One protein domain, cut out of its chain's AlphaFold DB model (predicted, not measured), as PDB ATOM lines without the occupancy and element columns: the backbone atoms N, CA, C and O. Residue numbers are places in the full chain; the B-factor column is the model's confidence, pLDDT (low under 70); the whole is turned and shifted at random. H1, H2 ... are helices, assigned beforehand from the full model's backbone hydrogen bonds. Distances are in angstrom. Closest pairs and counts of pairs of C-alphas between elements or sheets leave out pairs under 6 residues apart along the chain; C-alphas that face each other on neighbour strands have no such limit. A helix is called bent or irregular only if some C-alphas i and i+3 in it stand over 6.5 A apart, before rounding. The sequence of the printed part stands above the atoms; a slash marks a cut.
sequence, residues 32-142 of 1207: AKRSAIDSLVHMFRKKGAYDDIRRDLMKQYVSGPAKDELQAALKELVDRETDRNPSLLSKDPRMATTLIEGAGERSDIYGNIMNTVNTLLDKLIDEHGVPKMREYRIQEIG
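This is residues 32 to 142 of the 1207 residues of an uncharacterized protein of Alternaria tenuissima (UniProt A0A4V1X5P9). A long, thin, slightly angled rod is made of two runs of helix: H1, H2 and H3 follow one another in a zigzag along its length, and the long bent helix H5 folds back past H3, H2 and H1 in turn. H4 makes the turn between the two runs at one end of the rod, where residues 89 to 95 stick out, and H1 crosses arm H5b near the other end. The printed part has 111 residues with five named helices, H1 to H5 in chain order, and no named strand; the class is all helix. The whole is extended, with a radius of gyration of the C-alphas of 20.8 A and spans of 67 by 25 by 19 A.

The longest helix is H5, residues 109 to 141, assigned as one helix by its hydrogen bonds but bent: C-alphas 127 and 130 are 6.8 A apart. Its first arm, H5a, residues 109 to 127, is 27.2 A long and begins with C-alpha 109 at (28.677, -20.989, 32.923). Its second arm, H5b, residues 130 to 141, is 16.6 A long and ends with C-alpha 141 at (61.268, -48.824, 49.309). H3, residues 65 to 84, is 28.2 A long. H2, residues 49 to 63, is 20.9 A long. H1, residues 32 to 46, is 20.6 A long and begins with C-alpha 32 at (64.345, -36.154, 52.806). H4, residues 93 to 105, is 18.2 A long.

H5, taken whole, is the hub and touches three other helices. The lines of H5a and H5b stand at a steep tilt of 40 degrees, and the two arms are near each other. H5a touches H2 with its residues 117 to 125 alone, at a steep tilt of 52 degrees, opposite ways; the closest C-alphas, those of Leu 57 and Leu 121, are 6.4 A apart. With its residues 109 to 116 alone H5a touches H3, at a shallow tilt of 8 degrees, opposite ways; H3 touches H5a with residues 66 to 74 alone, and the closest C-alphas, those of Ala 73 and Ile 109, are 6.7 A apart. H5b touches H1 at a steep tilt of 65 degrees, opposite ways, through residues 132 to 137 of H5b and 40 to 44 of H1 alone; the closest C-alphas, those of Leu 40 and Met 133, are 6.8 A apart. H3 touches H4 through residues 74 to 81 of H3 and 100 to 104 of H4 alone, opposite ways at a steep tilt of 69 degrees, only just short of about perpendicular; the closest C-alphas, those of Val 78 and Ile 100, are 6.6 A apart. The helix packing is mostly crossed. H1 and H2 are close but not clearly touching, with the C-alphas of Phe 44 and Tyr 50 the closest at 7.1 A. H2 and H3 are close but not clearly touching too, with the C-alphas of Tyr 61 and Lys 67 the closest at 6.2 A. Among the pairs that are apart are H1 and H3, H2 and H4, and H4 and H5b. Every O i to N i+4 pair is within hydrogen-bond range in H1, H2, H3, H5a and H5b; in H4 it is 8 of 9.

The two C-alphas farthest apart, those of Ser 90 and Gly 142, are 67.9 A from each other, while those of the first and last printed residues, Ala 32 and Gly 142, are 17.2 A apart. The printed part has no cut. The links H1 to H2, H2 to H3 and H4 to H5 are tight, the link H3 to H4 with 8 residues is short, and no link is long. Residues 89 to 95, of which 93 to 95 belong to H4, stand free. The mean pLDDT of the printed part is 87.3, and no printed residue is under 70.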
ATOM      1  N   ALA A  32      64.527 -34.782  53.290       83.19
ATOM      2  CA  ALA A  32      64.345 -36.154  52.806       83.19
ATOM      3  C   ALA A  32      62.897 -36.452  52.363       83.19
ATOM      4  O   ALA A  32      62.685 -37.085  51.329       83.19
ATOM      5  N   LYS A  33      61.891 -35.945  53.097       84.19
ATOM      6  CA  LYS A  33      60.476 -36.070  52.705       84.19
ATOM      7  C   LYS A  33      60.163 -35.252  51.453       84.19
ATOM      8  O   LYS A  33      59.425 -35.724  50.599       84.19
ATOM      9  N   ARG A  34      60.754 -34.058  51.311       86.38
ATOM     10  CA  ARG A  34      60.620 -33.233  50.096       86.38
ATOM     11  C   ARG A  34      61.198 -33.958  48.874       86.38
ATOM     12  O   ARG A  34      60.472 -34.155  47.911       86.38
ATOM     13  N   SER A  35      62.426 -34.481  48.959       86.44
ATOM     14  CA  SER A  35      63.042 -35.231  47.853       86.44
ATOM     15  C   SER A  35      62.310 -36.529  47.485       86.44
ATOM     16  O   SER A  35      62.318 -36.894  46.316       86.44
ATOM     17  N   ALA A  36      61.664 -37.206  48.442       86.56
ATOM     18  CA  ALA A  36      60.833 -38.384  48.163       86.56
ATOM     19  C   ALA A  36      59.502 -38.023  47.472       86.56
ATOM     20  O   ALA A  36      59.031 -38.742  46.597       86.56
ATOM     21  N   ILE A  37      58.901 -36.876  47.811       86.94
ATOM     22  CA  ILE A  37      57.739 -36.352  47.076       86.94
ATOM     23  C   ILE A  37      58.156 -35.958  45.651       86.94
ATOM     24  O   ILE A  37      57.467 -36.303  44.693       86.94
ATOM     25  N   ASP A  38      59.305 -35.296  45.495       89.19
ATOM     26  CA  ASP A  38      59.830 -34.901  44.186       89.19
ATOM     27  C   ASP A  38      60.211 -36.121  43.314       89.19
ATOM     28  O   ASP A  38      59.967 -36.096  42.103       89.19
ATOM     29  N   SER A  39      60.740 -37.215  43.895       88.62
ATOM     30  CA  SER A  39      61.016 -38.465  43.160       88.62
ATOM     31  C   SER A  39      59.732 -39.150  42.697       88.62
ATOM     32  O   SER A  39      59.628 -39.487  41.516       88.62
ATOM     33  N   LEU A  40      58.721 -39.260  43.567       86.75
ATOM     34  CA  LEU A  40      57.413 -39.817  43.215       86.75
ATOM     35  C   LEU A  40      56.713 -38.998  42.122       86.75
ATOM     36  O   LEU A  40      56.247 -39.572  41.141       86.75
ATOM     37  N   VAL A  41      56.694 -37.664  42.222       90.00
ATOM     38  CA  VAL A  41      56.119 -36.786  41.181       90.00
ATOM     39  C   VAL A  41      56.878 -36.927  39.856       90.00
ATOM     40  O   VAL A  41      56.263 -36.970  38.785       90.00
ATOM     41  N   HIS A  42      58.207 -37.061  39.897       88.12
ATOM     42  CA  HIS A  42      59.009 -37.335  38.706       88.12
ATOM     43  C   HIS A  42      58.710 -38.722  38.105       88.12
ATOM     44  O   HIS A  42      58.556 -38.834  36.889       88.12
ATOM     45  N   MET A  43      58.566 -39.763  38.930       87.88
ATOM     46  CA  MET A  43      58.185 -41.120  38.512       87.88
ATOM     47  C   MET A  43      56.783 -41.158  37.896       87.88
ATOM     48  O   MET A  43      56.611 -41.712  36.810       87.88
ATOM     49  N   PHE A  44      55.805 -40.506  38.526       90.00
ATOM     50  CA  PHE A  44      54.424 -40.407  38.051       90.00
ATOM     51  C   PHE A  44      54.329 -39.677  36.706       90.00
ATOM     52  O   PHE A  44      53.643 -40.131  35.787       90.00
ATOM     53  N   ARG A  45      55.113 -38.603  36.535       89.88
ATOM     54  CA  ARG A  45      55.269 -37.920  35.245       89.88
ATOM     55  C   ARG A  45      55.986 -38.786  34.202       89.88
ATOM     56  O   ARG A  45      55.551 -38.815  33.056       89.88
ATOM     57  N   LYS A  46      57.063 -39.487  34.571       91.31
ATOM     58  CA  LYS A  46      57.852 -40.340  33.660       91.31
ATOM     59  C   LYS A  46      57.056 -41.548  33.154       91.31
ATOM     60  O   LYS A  46      57.238 -41.941  32.007       91.31
ATOM     61  N   LYS A  47      56.185 -42.121  33.989       87.19
ATOM     62  CA  LYS A  47      55.314 -43.259  33.651       87.19
ATOM     63  C   LYS A  47      54.009 -42.859  32.940       87.19
ATOM     64  O   LYS A  47      53.241 -43.735  32.573       87.19
ATOM     65  N   GLY A  48      53.760 -41.562  32.721       88.94
ATOM     66  CA  GLY A  48      52.613 -41.076  31.940       88.94
ATOM     67  C   GLY A  48      51.269 -41.043  32.676       88.94
ATOM     68  O   GLY A  48      50.259 -40.721  32.058       88.94
ATOM     69  N   ALA A  49      51.228 -41.297  33.988       87.75
ATOM     70  CA  ALA A  49      49.973 -41.422  34.742       87.75
ATOM     71  C   ALA A  49      49.120 -40.130  34.775       87.75
ATOM     72  O   ALA A  49      47.899 -40.199  34.920       87.75
ATOM     73  N   TYR A  50      49.721 -38.953  34.555       87.56
ATOM     74  CA  TYR A  50      48.971 -37.711  34.310       87.56
ATOM     75  C   TYR A  50      48.185 -37.731  32.988       87.56
ATOM     76  O   TYR A  50      47.075 -37.204  32.936       87.56
ATOM     77  N   ASP A  51      48.737 -38.323  31.926       89.38
ATOM     78  CA  ASP A  51      48.057 -38.448  30.634       89.38
ATOM     79  C   ASP A  51      47.060 -39.625  30.618       89.38
ATOM     80  O   ASP A  51      46.132 -39.612  29.813       89.38
ATOM     81  N   ASP A  52      47.163 -40.592  31.539       89.44
ATOM     82  CA  ASP A  52      46.058 -41.516  31.854       89.44
ATOM     83  C   ASP A  52      44.870 -40.742  32.432       89.44
ATOM     84  O   ASP A  52      43.836 -40.632  31.778       89.44
ATOM     85  N   ILE A  53      45.053 -40.104  33.598       91.31
ATOM     86  CA  ILE A  53      43.995 -39.348  34.293       91.31
ATOM     87  C   ILE A  53      43.375 -38.293  33.371       91.31
ATOM     88  O   ILE A  53      42.162 -38.123  33.351       91.31
ATOM     89  N   ARG A  54      44.177 -37.619  32.539       91.12
ATOM     90  CA  ARG A  54      43.680 -36.657  31.547       91.12
ATOM     91  C   ARG A  54      42.860 -37.304  30.425       91.12
ATOM     92  O   ARG A  54      41.887 -36.696  29.977       91.12
ATOM     93  N   ARG A  55      43.240 -38.493  29.940       92.62
ATOM     94  CA  ARG A  55      42.442 -39.247  28.956       92.62
ATOM     95  C   ARG A  55      41.134 -39.719  29.574       92.62
ATOM     96  O   ARG A  55      40.098 -39.584  28.934       92.62
ATOM     97  N   ASP A  56      41.170 -40.217  30.803       90.31
ATOM     98  CA  ASP A  56      40.001 -40.784  31.473       90.31
ATOM     99  C   ASP A  56      39.027 -39.700  31.962       90.31
ATOM    100  O   ASP A  56      37.825 -39.838  31.750       90.31
ATOM    101  N   LEU A  57      39.529 -38.549  32.425       93.62
ATOM    102  CA  LEU A  57      38.735 -37.334  32.647       93.62
ATOM    103  C   LEU A  57      38.049 -36.866  31.358       93.62
ATOM    104  O   LEU A  57      36.874 -36.512  31.379       93.62
ATOM    105  N   MET A  58      38.758 -36.880  30.223       90.75
ATOM    106  CA  MET A  58      38.168 -36.505  28.934       90.75
ATOM    107  C   MET A  58      37.097 -37.509  28.484       90.75
ATOM    108  O   MET A  58      36.057 -37.084  27.989       90.75
ATOM    109  N   LYS A  59      37.296 -38.821  28.696       92.56
ATOM    110  CA  LYS A  59      36.252 -39.835  28.460       92.56
ATOM    111  C   LYS A  59      35.024 -39.552  29.327       92.56
ATOM    112  O   LYS A  59      33.949 -39.355  28.772       92.56
ATOM    113  N   GLN A  60      35.199 -39.469  30.651       88.81
ATOM    114  CA  GLN A  60      34.114 -39.238  31.612       88.81
ATOM    115  C   GLN A  60      33.366 -37.926  31.348       88.81
ATOM    116  O   GLN A  60      32.146 -37.891  31.470       88.81
ATOM    117  N   TYR A  61      34.065 -36.858  30.950       90.31
ATOM    118  CA  TYR A  61      33.428 -35.594  30.586       90.31
ATOM    119  C   TYR A  61      32.646 -35.687  29.266       90.31
ATOM    120  O   TYR A  61      31.545 -35.157  29.170       90.31
ATOM    121  N   VAL A  62      33.170 -36.389  28.252       89.88
ATOM    122  CA  VAL A  62      32.501 -36.541  26.945       89.88
ATOM    123  C   VAL A  62      31.305 -37.502  26.997       89.88
ATOM    124  O   VAL A  62      30.350 -37.307  26.242       89.88
ATOM    125  N   SER A  63      31.329 -38.505  27.882       87.56
ATOM    126  CA  SER A  63      30.211 -39.429  28.132       87.56
ATOM    127  C   SER A  63      29.253 -38.977  29.241       87.56
ATOM    128  O   SER A  63      28.213 -39.604  29.427       87.56
ATOM    129  N   GLY A  64      29.619 -37.961  30.024       84.62
ATOM    130  CA  GLY A  64      28.857 -37.489  31.180       84.62
ATOM    131  C   GLY A  64      27.910 -36.327  30.856       84.62
ATOM    132  O   GLY A  64      28.163 -35.565  29.917       84.62
ATOM    133  N   PRO A  65      26.855 -36.120  31.668       82.94
ATOM    134  CA  PRO A  65      25.856 -35.074  31.431       82.94
ATOM    135  C   PRO A  65      26.446 -33.655  31.452       82.94
ATOM    136  O   PRO A  65      25.931 -32.782  30.766       82.94
ATOM    137  N   ALA A  66      27.582 -33.431  32.123       83.31
ATOM    138  CA  ALA A  66      28.268 -32.135  32.200       83.31
ATOM    139  C   ALA A  66      28.698 -31.541  30.834       83.31
ATOM    140  O   ALA A  66      28.957 -30.338  30.727       83.31
ATOM    141  N   LYS A  67      28.783 -32.358  29.772       87.00
ATOM    142  CA  LYS A  67      28.947 -31.879  28.387       87.00
ATOM    143  C   LYS A  67      27.632 -31.370  27.800       87.00
ATOM    144  O   LYS A  67      27.628 -30.374  27.078       87.00
ATOM    145  N   ASP A  68      26.530 -32.044  28.083       88.75
ATOM    146  CA  ASP A  68      25.226 -31.700  27.524       88.75
ATOM    147  C   ASP A  68      24.592 -30.539  28.316       88.75
ATOM    148  O   ASP A  68      23.972 -29.665  27.717       88.75
ATOM    149  N   GLU A  69      24.896 -30.422  29.615       87.50
ATOM    150  CA  GLU A  69      24.707 -29.221  30.443       87.50
ATOM    151  C   GLU A  69      25.464 -28.008  29.870       87.50
ATOM    152  O   GLU A  69      24.870 -26.940  29.717       87.50
ATOM    153  N   LEU A  70      26.740 -28.162  29.472       87.81
ATOM    154  CA  LEU A  70      27.488 -27.106  28.769       87.81
ATOM    155  C   LEU A  70      26.789 -26.705  27.464       87.81
ATOM    156  O   LEU A  70      26.653 -25.517  27.181       87.81
ATOM    157  N   GLN A  71      26.339 -27.674  26.662       89.62
ATOM    158  CA  GLN A  71      25.647 -27.376  25.407       89.62
ATOM    159  C   GLN A  71      24.285 -26.711  25.627       89.62
ATOM    160  O   GLN A  71      23.920 -25.837  24.844       89.62
ATOM    161  N   ALA A  72      23.544 -27.083  26.672       90.75
ATOM    162  CA  ALA A  72      22.290 -26.436  27.044       90.75
ATOM    163  C   ALA A  72      22.529 -24.992  27.511       90.75
ATOM    164  O   ALA A  72      21.919 -24.073  26.973       90.75
ATOM    165  N   ALA A  73      23.480 -24.776  28.424       89.06
ATOM    166  CA  ALA A  73      23.824 -23.447  28.928       89.06
ATOM    167  C   ALA A  73      24.384 -22.521  27.833       89.06
ATOM    168  O   ALA A  73      24.077 -21.329  27.824       89.06
ATOM    169  N   LEU A  74      25.165 -23.052  26.881       88.94
ATOM    170  CA  LEU A  74      25.629 -22.293  25.714       88.94
ATOM    171  C   LEU A  74      24.499 -21.959  24.734       88.94
ATOM    172  O   LEU A  74      24.494 -20.847  24.216       88.94
ATOM    173  N   LYS A  75      23.543 -22.867  24.488       91.00
ATOM    174  CA  LYS A  75      22.347 -22.557  23.681       91.00
ATOM    175  C   LYS A  75      21.536 -21.448  24.344       91.00
ATOM    176  O   LYS A  75      21.363 -20.399  23.746       91.00
ATOM    177  N   GLU A  76      21.198 -21.603  25.622       91.06
ATOM    178  CA  GLU A  76      20.445 -20.593  26.372       91.06
ATOM    179  C   GLU A  76      21.193 -19.243  26.461       91.06
ATOM    180  O   GLU A  76      20.578 -18.181  26.518       91.06
ATOM    181  N   LEU A  77      22.532 -19.239  26.450       90.25
ATOM    182  CA  LEU A  77      23.332 -18.018  26.311       90.25
ATOM    183  C   LEU A  77      23.212 -17.398  24.910       90.25
ATOM    184  O   LEU A  77      23.009 -16.189  24.818       90.25
ATOM    185  N   VAL A  78      23.338 -18.198  23.845       90.19
ATOM    186  CA  VAL A  78      23.164 -17.759  22.449       90.19
ATOM    187  C   VAL A  78      21.770 -17.169  22.249       90.19
ATOM    188  O   VAL A  78      21.658 -16.073  21.704       90.19
ATOM    189  N   ASP A  79      20.733 -17.846  22.737       89.88
ATOM    190  CA  ASP A  79      19.338 -17.417  22.643       89.88
ATOM    191  C   ASP A  79      19.145 -16.091  23.397       89.88
ATOM    192  O   ASP A  79      18.784 -15.081  22.791       89.88
ATOM    193  N   ARG A  80      19.539 -16.028  24.683       88.38
ATOM    194  CA  ARG A  80      19.454 -14.799  25.498       88.38
ATOM    195  C   ARG A  80      20.234 -13.619  24.902       88.38
ATOM    196  O   ARG A  80      19.777 -12.484  25.012       88.38
ATOM    197  N   GLU A  81      21.407 -13.836  24.305       87.50
ATOM    198  CA  GLU A  81      22.159 -12.764  23.633       87.50
ATOM    199  C   GLU A  81      21.574 -12.387  22.267       87.50
ATOM    200  O   GLU A  81      21.673 -11.225  21.874       87.50
ATOM    201  N   THR A  82      20.911 -13.314  21.574       86.69
ATOM    202  CA  THR A  82      20.199 -13.050  20.314       86.69
ATOM    203  C   THR A  82      18.942 -12.216  20.553       86.69
ATOM    204  O   THR A  82      18.740 -11.225  19.854       86.69
ATOM    205  N   ASP A  83      18.171 -12.527  21.599       87.88
ATOM    206  CA  ASP A  83      17.025 -11.725  22.051       87.88
ATOM    207  C   ASP A  83      17.446 -10.301  22.456       87.88
ATOM    208  O   ASP A  83      16.789  -9.317  22.113       87.88
ATOM    209  N   ARG A  84      18.581 -10.173  23.163       84.88
ATOM    210  CA  ARG A  84      19.170  -8.874  23.540       84.88
ATOM    211  C   ARG A  84      19.699  -8.094  22.337       84.88
ATOM    212  O   ARG A  84      19.643  -6.866  22.331       84.88
ATOM    213  N   ASN A  85      20.265  -8.788  21.351       82.19
ATOM    214  CA  ASN A  85      20.988  -8.203  20.228       82.19
ATOM    215  C   ASN A  85      20.637  -8.915  18.905       82.19
ATOM    216  O   ASN A  85      21.503  -9.582  18.332       82.19
ATOM    217  N   PRO A  86      19.442  -8.701  18.317       82.31
ATOM    218  CA  PRO A  86      19.043  -9.365  17.065       82.31
ATOM    219  C   PRO A  86      19.991  -9.072  15.885       82.31
ATOM    220  O   PRO A  86      20.098  -9.861  14.949       82.31
ATOM    221  N   SER A  87      20.775  -7.987  15.965       81.38
ATOM    222  CA  SER A  87      21.879  -7.692  15.035       81.38
ATOM    223  C   SER A  87      23.011  -8.733  15.005       81.38
ATOM    224  O   SER A  87      23.898  -8.626  14.161       81.38
ATOM    225  N   LEU A  88      23.047  -9.704  15.927       80.88
ATOM    226  CA  LEU A  88      23.996 -10.822  15.891       80.88
ATOM    227  C   LEU A  88      23.712 -11.769  14.716       80.88
ATOM    228  O   LEU A  88      24.659 -12.209  14.074       80.88
ATOM    229  N   LEU A  89      22.438 -11.994  14.371       82.44
ATOM    230  CA  LEU A  89      22.038 -12.836  13.234       82.44
ATOM    231  C   LEU A  89      22.407 -12.221  11.873       82.44
ATOM    232  O   LEU A  89      22.581 -12.942  10.896       82.44
ATOM    233  N   SER A  90      22.543 -10.893  11.806       83.69
ATOM    234  CA  SER A  90      22.932 -10.154  10.596       83.69
ATOM    235  C   SER A  90      24.437  -9.864  10.490       83.69
ATOM    236  O   SER A  90      24.854  -9.155   9.577       83.69
ATOM    237  N   LYS A  91      25.255 -10.328  11.444       84.88
ATOM    238  CA  LYS A  91      26.722 -10.175  11.425       84.88
ATOM    239  C   LYS A  91      27.378 -11.434  10.868       84.88
ATOM    240  O   LYS A  91      26.812 -12.520  10.942       84.88
ATOM    241  N   ASP A  92      28.614 -11.296  10.386       87.31
ATOM    242  CA  ASP A  92      29.450 -12.446  10.034       87.31
ATOM    243  C   ASP A  92      29.464 -13.464  11.188       87.31
ATOM    244  O   ASP A  92      29.753 -13.064  12.323       87.31
ATOM    245  N   PRO A  93      29.250 -14.772  10.940       85.56
ATOM    246  CA  PRO A  93      29.203 -15.771  12.006       85.56
ATOM    247  C   PRO A  93      30.434 -15.747  12.921       85.56
ATOM    248  O   PRO A  93      30.299 -15.894  14.128       85.56
ATOM    249  N   ARG A  94      31.624 -15.458  12.371       85.06
ATOM    250  CA  ARG A  94      32.884 -15.321  13.131       85.06
ATOM    251  C   ARG A  94      32.920 -14.114  14.079       85.06
ATOM    252  O   ARG A  94      33.664 -14.139  15.054       85.06
ATOM    253  N   MET A  95      32.161 -13.060  13.782       83.50
ATOM    254  CA  MET A  95      32.013 -11.870  14.626       83.50
ATOM    255  C   MET A  95      30.873 -12.049  15.637       83.50
ATOM    256  O   MET A  95      30.961 -11.565  16.762       83.50
ATOM    257  N   ALA A  96      29.815 -12.778  15.271       83.81
ATOM    258  CA  ALA A  96      28.782 -13.187  16.215       83.81
ATOM    259  C   ALA A  96      29.357 -14.127  17.293       83.81
ATOM    260  O   ALA A  96      29.143 -13.890  18.481       83.81
ATOM    261  N   THR A  97      30.162 -15.128  16.908       85.69
ATOM    262  CA  THR A  97      30.762 -16.078  17.861       85.69
ATOM    263  C   THR A  97      31.668 -15.410  18.885       85.69
ATOM    264  O   THR A  97      31.560 -15.753  20.052       85.69
ATOM    265  N   THR A  98      32.512 -14.442  18.512       86.12
ATOM    266  CA  THR A  98      33.417 -13.780  19.477       86.12
ATOM    267  C   THR A  98      32.680 -12.847  20.441       86.12
ATOM    268  O   THR A  98      33.072 -12.719  21.601       86.12
ATOM    269  N   LEU A  99      31.579 -12.226  20.005       85.44
ATOM    270  CA  LEU A  99      30.710 -11.433  20.882       85.44
ATOM    271  C   LEU A  99      29.969 -12.316  21.901       85.44
ATOM    272  O   LEU A  99      29.865 -11.933  23.068       85.44
ATOM    273  N   ILE A 100      29.507 -13.496  21.473       85.50
ATOM    274  CA  ILE A 100      28.842 -14.493  22.326       85.50
ATOM    275  C   ILE A 100      29.847 -15.186  23.260       85.50
ATOM    276  O   ILE A 100      29.565 -15.337  24.443       85.50
ATOM    277  N   GLU A 101      31.040 -15.540  22.781       85.88
ATOM    278  CA  GLU A 101      32.142 -16.102  23.580       85.88
ATOM    279  C   GLU A 101      32.526 -15.147  24.719       85.88
ATOM    280  O   GLU A 101      32.511 -15.535  25.886       85.88
ATOM    281  N   GLY A 102      32.721 -13.860  24.411       85.00
ATOM    282  CA  GLY A 102      32.954 -12.834  25.427       85.00
ATOM    283  C   GLY A 102      31.758 -12.593  26.361       85.00
ATOM    284  O   GLY A 102      31.951 -12.142  27.489       85.00
ATOM    285  N   ALA A 103      30.518 -12.873  25.940       84.31
ATOM    286  CA  ALA A 103      29.361 -12.897  26.845       84.31
ATOM    287  C   ALA A 103      29.381 -14.134  27.759       84.31
ATOM    288  O   ALA A 103      29.056 -14.017  28.940       84.31
ATOM    289  N   GLY A 104      29.850 -15.271  27.243       83.94
ATOM    290  CA  GLY A 104      30.098 -16.499  27.990       83.94
ATOM    291  C   GLY A 104      31.149 -16.309  29.078       83.94
ATOM    292  O   GLY A 104      30.890 -16.672  30.219       83.94
ATOM    293  N   GLU A 105      32.274 -15.654  28.775       83.31
ATOM    294  CA  GLU A 105      33.308 -15.295  29.765       83.31
ATOM    295  C   GLU A 105      32.789 -14.377  30.887       83.31
ATOM    296  O   GLU A 105      33.305 -14.410  32.003       83.31
ATOM    297  N   ARG A 106      31.762 -13.561  30.611       81.81
ATOM    298  CA  ARG A 106      31.085 -12.703  31.603       81.81
ATOM    299  C   ARG A 106      29.966 -13.422  32.369       81.81
ATOM    300  O   ARG A 106      29.299 -12.786  33.182       81.81
ATOM    301  N   SER A 107      29.742 -14.706  32.102       80.44
ATOM    302  CA  SER A 107      28.724 -15.533  32.748       80.44
ATOM    303  C   SER A 107      29.371 -16.696  33.500       80.44
ATOM    304  O   SER A 107      30.330 -17.302  33.025       80.44
ATOM    305  N   ASP A 108      28.814 -17.081  34.648       82.94
ATOM    306  CA  ASP A 108      29.395 -18.141  35.487       82.94
ATOM    307  C   ASP A 108      29.257 -19.566  34.903       82.94
ATOM    308  O   ASP A 108      29.611 -20.542  35.565       82.94
ATOM    309  N   ILE A 109      28.801 -19.711  33.649       86.38
ATOM    310  CA  ILE A 109      28.677 -20.989  32.923       86.38
ATOM    311  C   ILE A 109      30.007 -21.755  32.961       86.38
ATOM    312  O   ILE A 109      30.060 -22.895  33.427       86.38
ATOM    313  N   TYR A 110      31.106 -21.110  32.554       84.19
ATOM    314  CA  TYR A 110      32.433 -21.730  32.598       84.19
ATOM    315  C   TYR A 110      32.914 -21.995  34.031       84.19
ATOM    316  O   TYR A 110      33.607 -22.983  34.259       84.19
ATOM    317  N   GLY A 111      32.529 -21.167  35.008       86.12
ATOM    318  CA  GLY A 111      32.862 -21.372  36.421       86.12
ATOM    319  C   GLY A 111      32.222 -22.641  36.988       86.12
ATOM    320  O   GLY A 111      32.911 -23.480  37.570       86.12
ATOM    321  N   ASN A 112      30.925 -22.828  36.744       86.31
ATOM    322  CA  ASN A 112      30.172 -24.007  37.174       86.31
ATOM    323  C   ASN A 112      30.733 -25.297  36.558       86.31
ATOM    324  O   ASN A 112      30.936 -26.282  37.265       86.31
ATOM    325  N   ILE A 113      31.070 -25.274  35.268       86.75
ATOM    326  CA  ILE A 113      31.592 -26.454  34.562       86.75
ATOM    327  C   ILE A 113      33.052 -26.734  34.939       86.75
ATOM    328  O   ILE A 113      33.452 -27.890  35.067       86.75
ATOM    329  N   MET A 114      33.857 -25.702  35.212       87.19
ATOM    330  CA  MET A 114      35.171 -25.901  35.828       87.19
ATOM    331  C   MET A 114      35.044 -26.564  37.204       87.19
ATOM    332  O   MET A 114      35.868 -27.413  37.530       87.19
ATOM    333  N   ASN A 115      34.002 -26.266  37.989       89.25
ATOM    334  CA  ASN A 115      33.748 -26.968  39.249       89.25
ATOM    335  C   ASN A 115      33.362 -28.442  39.024       89.25
ATOM    336  O   ASN A 115      33.938 -29.304  39.688       89.25
ATOM    337  N   THR A 116      32.491 -28.773  38.060       87.88
ATOM    338  CA  THR A 116      32.173 -30.186  37.760       87.88
ATOM    339  C   THR A 116      33.408 -30.947  37.268       87.88
ATOM    340  O   THR A 116      33.707 -32.024  37.784       87.88
ATOM    341  N   VAL A 117      34.194 -30.365  36.353       90.00
ATOM    342  CA  VAL A 117      35.453 -30.951  35.855       90.00
ATOM    343  C   VAL A 117      36.484 -31.111  36.978       90.00
ATOM    344  O   VAL A 117      37.134 -32.150  37.047       90.00
ATOM    345  N   ASN A 118      36.597 -30.147  37.898       90.75
ATOM    346  CA  ASN A 118      37.458 -30.269  39.077       90.75
ATOM    347  C   ASN A 118      36.999 -31.405  40.006       90.75
ATOM    348  O   ASN A 118      37.844 -32.157  40.475       90.75
ATOM    349  N   THR A 119      35.693 -31.591  40.239       90.69
ATOM    350  CA  THR A 119      35.208 -32.708  41.079       90.69
ATOM    351  C   THR A 119      35.365 -34.083  40.424       90.69
ATOM    352  O   THR A 119      35.588 -35.061  41.132       90.69
ATOM    353  N   LEU A 120      35.300 -34.179  39.090       89.62
ATOM    354  CA  LEU A 120      35.658 -35.405  38.361       89.62
ATOM    355  C   LEU A 120      37.172 -35.668  38.420       89.62
ATOM    356  O   LEU A 120      37.594 -36.806  38.602       89.62
ATOM    357  N   LEU A 121      37.992 -34.618  38.315       91.38
ATOM    358  CA  LEU A 121      39.447 -34.716  38.431       91.38
ATOM    359  C   LEU A 121      39.892 -35.118  39.846       91.38
ATOM    360  O   LEU A 121      40.732 -36.002  39.961       91.38
ATOM    361  N   ASP A 122      39.334 -34.512  40.898       90.19
ATOM    362  CA  ASP A 122      39.639 -34.872  42.289       90.19
ATOM    363  C   ASP A 122      39.262 -36.355  42.541       90.19
ATOM    364  O   ASP A 122      40.107 -37.119  43.003       90.19
ATOM    365  N   LYS A 123      38.083 -36.827  42.087       90.38
ATOM    366  CA  LYS A 123      37.706 -38.261  42.137       90.38
ATOM    367  C   LYS A 123      38.696 -39.175  41.409       90.38
ATOM    368  O   LYS A 123      39.134 -40.168  41.977       90.38
ATOM    369  N   LEU A 124      39.091 -38.844  40.177       90.44
ATOM    370  CA  LEU A 124      40.068 -39.635  39.412       90.44
ATOM    371  C   LEU A 124      41.474 -39.622  40.039       90.44
ATOM    372  O   LEU A 124      42.239 -40.576  39.879       90.44
ATOM    373  N   ILE A 125      41.836 -38.555  40.755       89.00
ATOM    374  CA  ILE A 125      43.073 -38.497  41.539       89.00
ATOM    375  C   ILE A 125      42.990 -39.455  42.731       89.00
ATOM    376  O   ILE A 125      43.959 -40.175  42.968       89.00
ATOM    377  N   ASP A 126      41.854 -39.539  43.420       88.44
ATOM    378  CA  ASP A 126      41.667 -40.468  44.539       88.44
ATOM    379  C   ASP A 126      41.563 -41.936  44.065       88.44
ATOM    380  O   ASP A 126      42.257 -42.806  44.591       88.44
ATOM    381  N   GLU A 127      40.779 -42.213  43.017       87.69
ATOM    382  CA  GLU A 127      40.529 -43.560  42.471       87.69
ATOM    383  C   GLU A 127      41.725 -44.158  41.705       87.69
ATOM    384  O   GLU A 127      41.910 -45.377  41.696       87.69
ATOM    385  N   HIS A 128      42.532 -43.336  41.021       85.56
ATOM    386  CA  HIS A 128      43.616 -43.814  40.143       85.56
ATOM    387  C   HIS A 128      44.974 -43.143  40.384       85.56
ATOM    388  O   HIS A 128      46.011 -43.744  40.095       85.56
ATOM    389  N   GLY A 129      45.007 -41.916  40.906       86.38
ATOM    390  CA  GLY A 129      46.251 -41.208  41.216       86.38
ATOM    391  C   GLY A 129      46.929 -41.729  42.484       86.38
ATOM    392  O   GLY A 129      48.107 -42.090  42.447       86.38
ATOM    393  N   VAL A 130      46.190 -41.805  43.594       86.31
ATOM    394  CA  VAL A 130      46.708 -42.257  44.895       86.31
ATOM    395  C   VAL A 130      47.195 -43.717  44.851       86.31
ATOM    396  O   VAL A 130      48.326 -43.944  45.293       86.31
ATOM    397  N   PRO A 131      46.470 -44.697  44.263       87.94
ATOM    398  CA  PRO A 131      46.975 -46.065  44.123       87.94
ATOM    399  C   PRO A 131      48.270 -46.148  43.305       87.94
ATOM    400  O   PRO A 131      49.263 -46.672  43.806       87.94
ATOM    401  N   LYS A 132      48.335 -45.524  42.116       88.69
ATOM    402  CA  LYS A 132      49.557 -45.502  41.284       88.69
ATOM    403  C   LYS A 132      50.746 -44.850  42.003       88.69
ATOM    404  O   LYS A 132      51.878 -45.312  41.872       88.69
ATOM    405  N   MET A 133      50.521 -43.804  42.804       85.62
ATOM    406  CA  MET A 133      51.574 -43.204  43.640       85.62
ATOM    407  C   MET A 133      52.078 -44.170  44.725       85.62
ATOM    408  O   MET A 133      53.286 -44.246  44.954       85.62
ATOM    409  N   ARG A 134      51.182 -44.939  45.361       86.44
ATOM    410  CA  ARG A 134      51.540 -45.971  46.351       86.44
ATOM    411  C   ARG A 134      52.282 -47.145  45.712       86.44
ATOM    412  O   ARG A 134      53.325 -47.530  46.226       86.44
ATOM    413  N   GLU A 135      51.830 -47.648  44.563       88.88
ATOM    414  CA  GLU A 135      52.540 -48.665  43.769       88.88
ATOM    415  C   GLU A 135      53.984 -48.242  43.472       88.88
ATOM    416  O   GLU A 135      54.917 -49.034  43.603       88.88
ATOM    417  N   TYR A 136      54.193 -46.978  43.088       89.25
ATOM    418  CA  TYR A 136      55.532 -46.479  42.773       89.25
ATOM    419  C   TYR A 136      56.381 -46.302  44.035       89.25
ATOM    420  O   TYR A 136      57.589 -46.508  43.967       89.25
ATOM    421  N   ARG A 137      55.769 -46.009  45.189       84.88
ATOM    422  CA  ARG A 137      56.463 -45.979  46.482       84.88
ATOM    423  C   ARG A 137      56.844 -47.381  46.968       84.88
ATOM    424  O   ARG A 137      57.982 -47.579  47.380       84.88
ATOM    425  N   ILE A 138      55.960 -48.366  46.816       88.44
ATOM    426  CA  ILE A 138      56.242 -49.793  47.053       88.44
ATOM    427  C   ILE A 138      57.409 -50.269  46.170       88.44
ATOM    428  O   ILE A 138      58.273 -51.001  46.640       88.44
ATOM    429  N   GLN A 139      57.492 -49.799  44.920       86.12
ATOM    430  CA  GLN A 139      58.621 -50.071  44.016       86.12
ATOM    431  C   GLN A 139      59.919 -49.313  44.377       86.12
ATOM    432  O   GLN A 139      60.980 -49.700  43.894       86.12
ATOM    433  N   GLU A 140      59.866 -48.254  45.197       85.19
ATOM    434  CA  GLU A 140      61.045 -47.489  45.648       85.19
ATOM    435  C   GLU A 140      61.626 -47.972  46.992       85.19
ATOM    436  O   GLU A 140      62.848 -47.964  47.134       85.19
ATOM    437  N   ILE A 141      60.797 -48.363  47.977       82.38
ATOM    438  CA  ILE A 141      61.268 -48.824  49.309       82.38
ATOM    439  C   ILE A 141      61.051 -50.321  49.582       82.38
ATOM    440  O   ILE A 141      61.631 -50.854  50.525       82.38
ATOM    441  N   GLY A 142      60.195 -50.997  48.813       85.38
ATOM    442  CA  GLY A 142      59.626 -52.295  49.186       85.38
ATOM    443  C   GLY A 142      58.299 -52.168  49.947       85.38
ATOM    444  O   GLY A 142      57.970 -51.123  50.513       85.38
TER     445      GLY A 142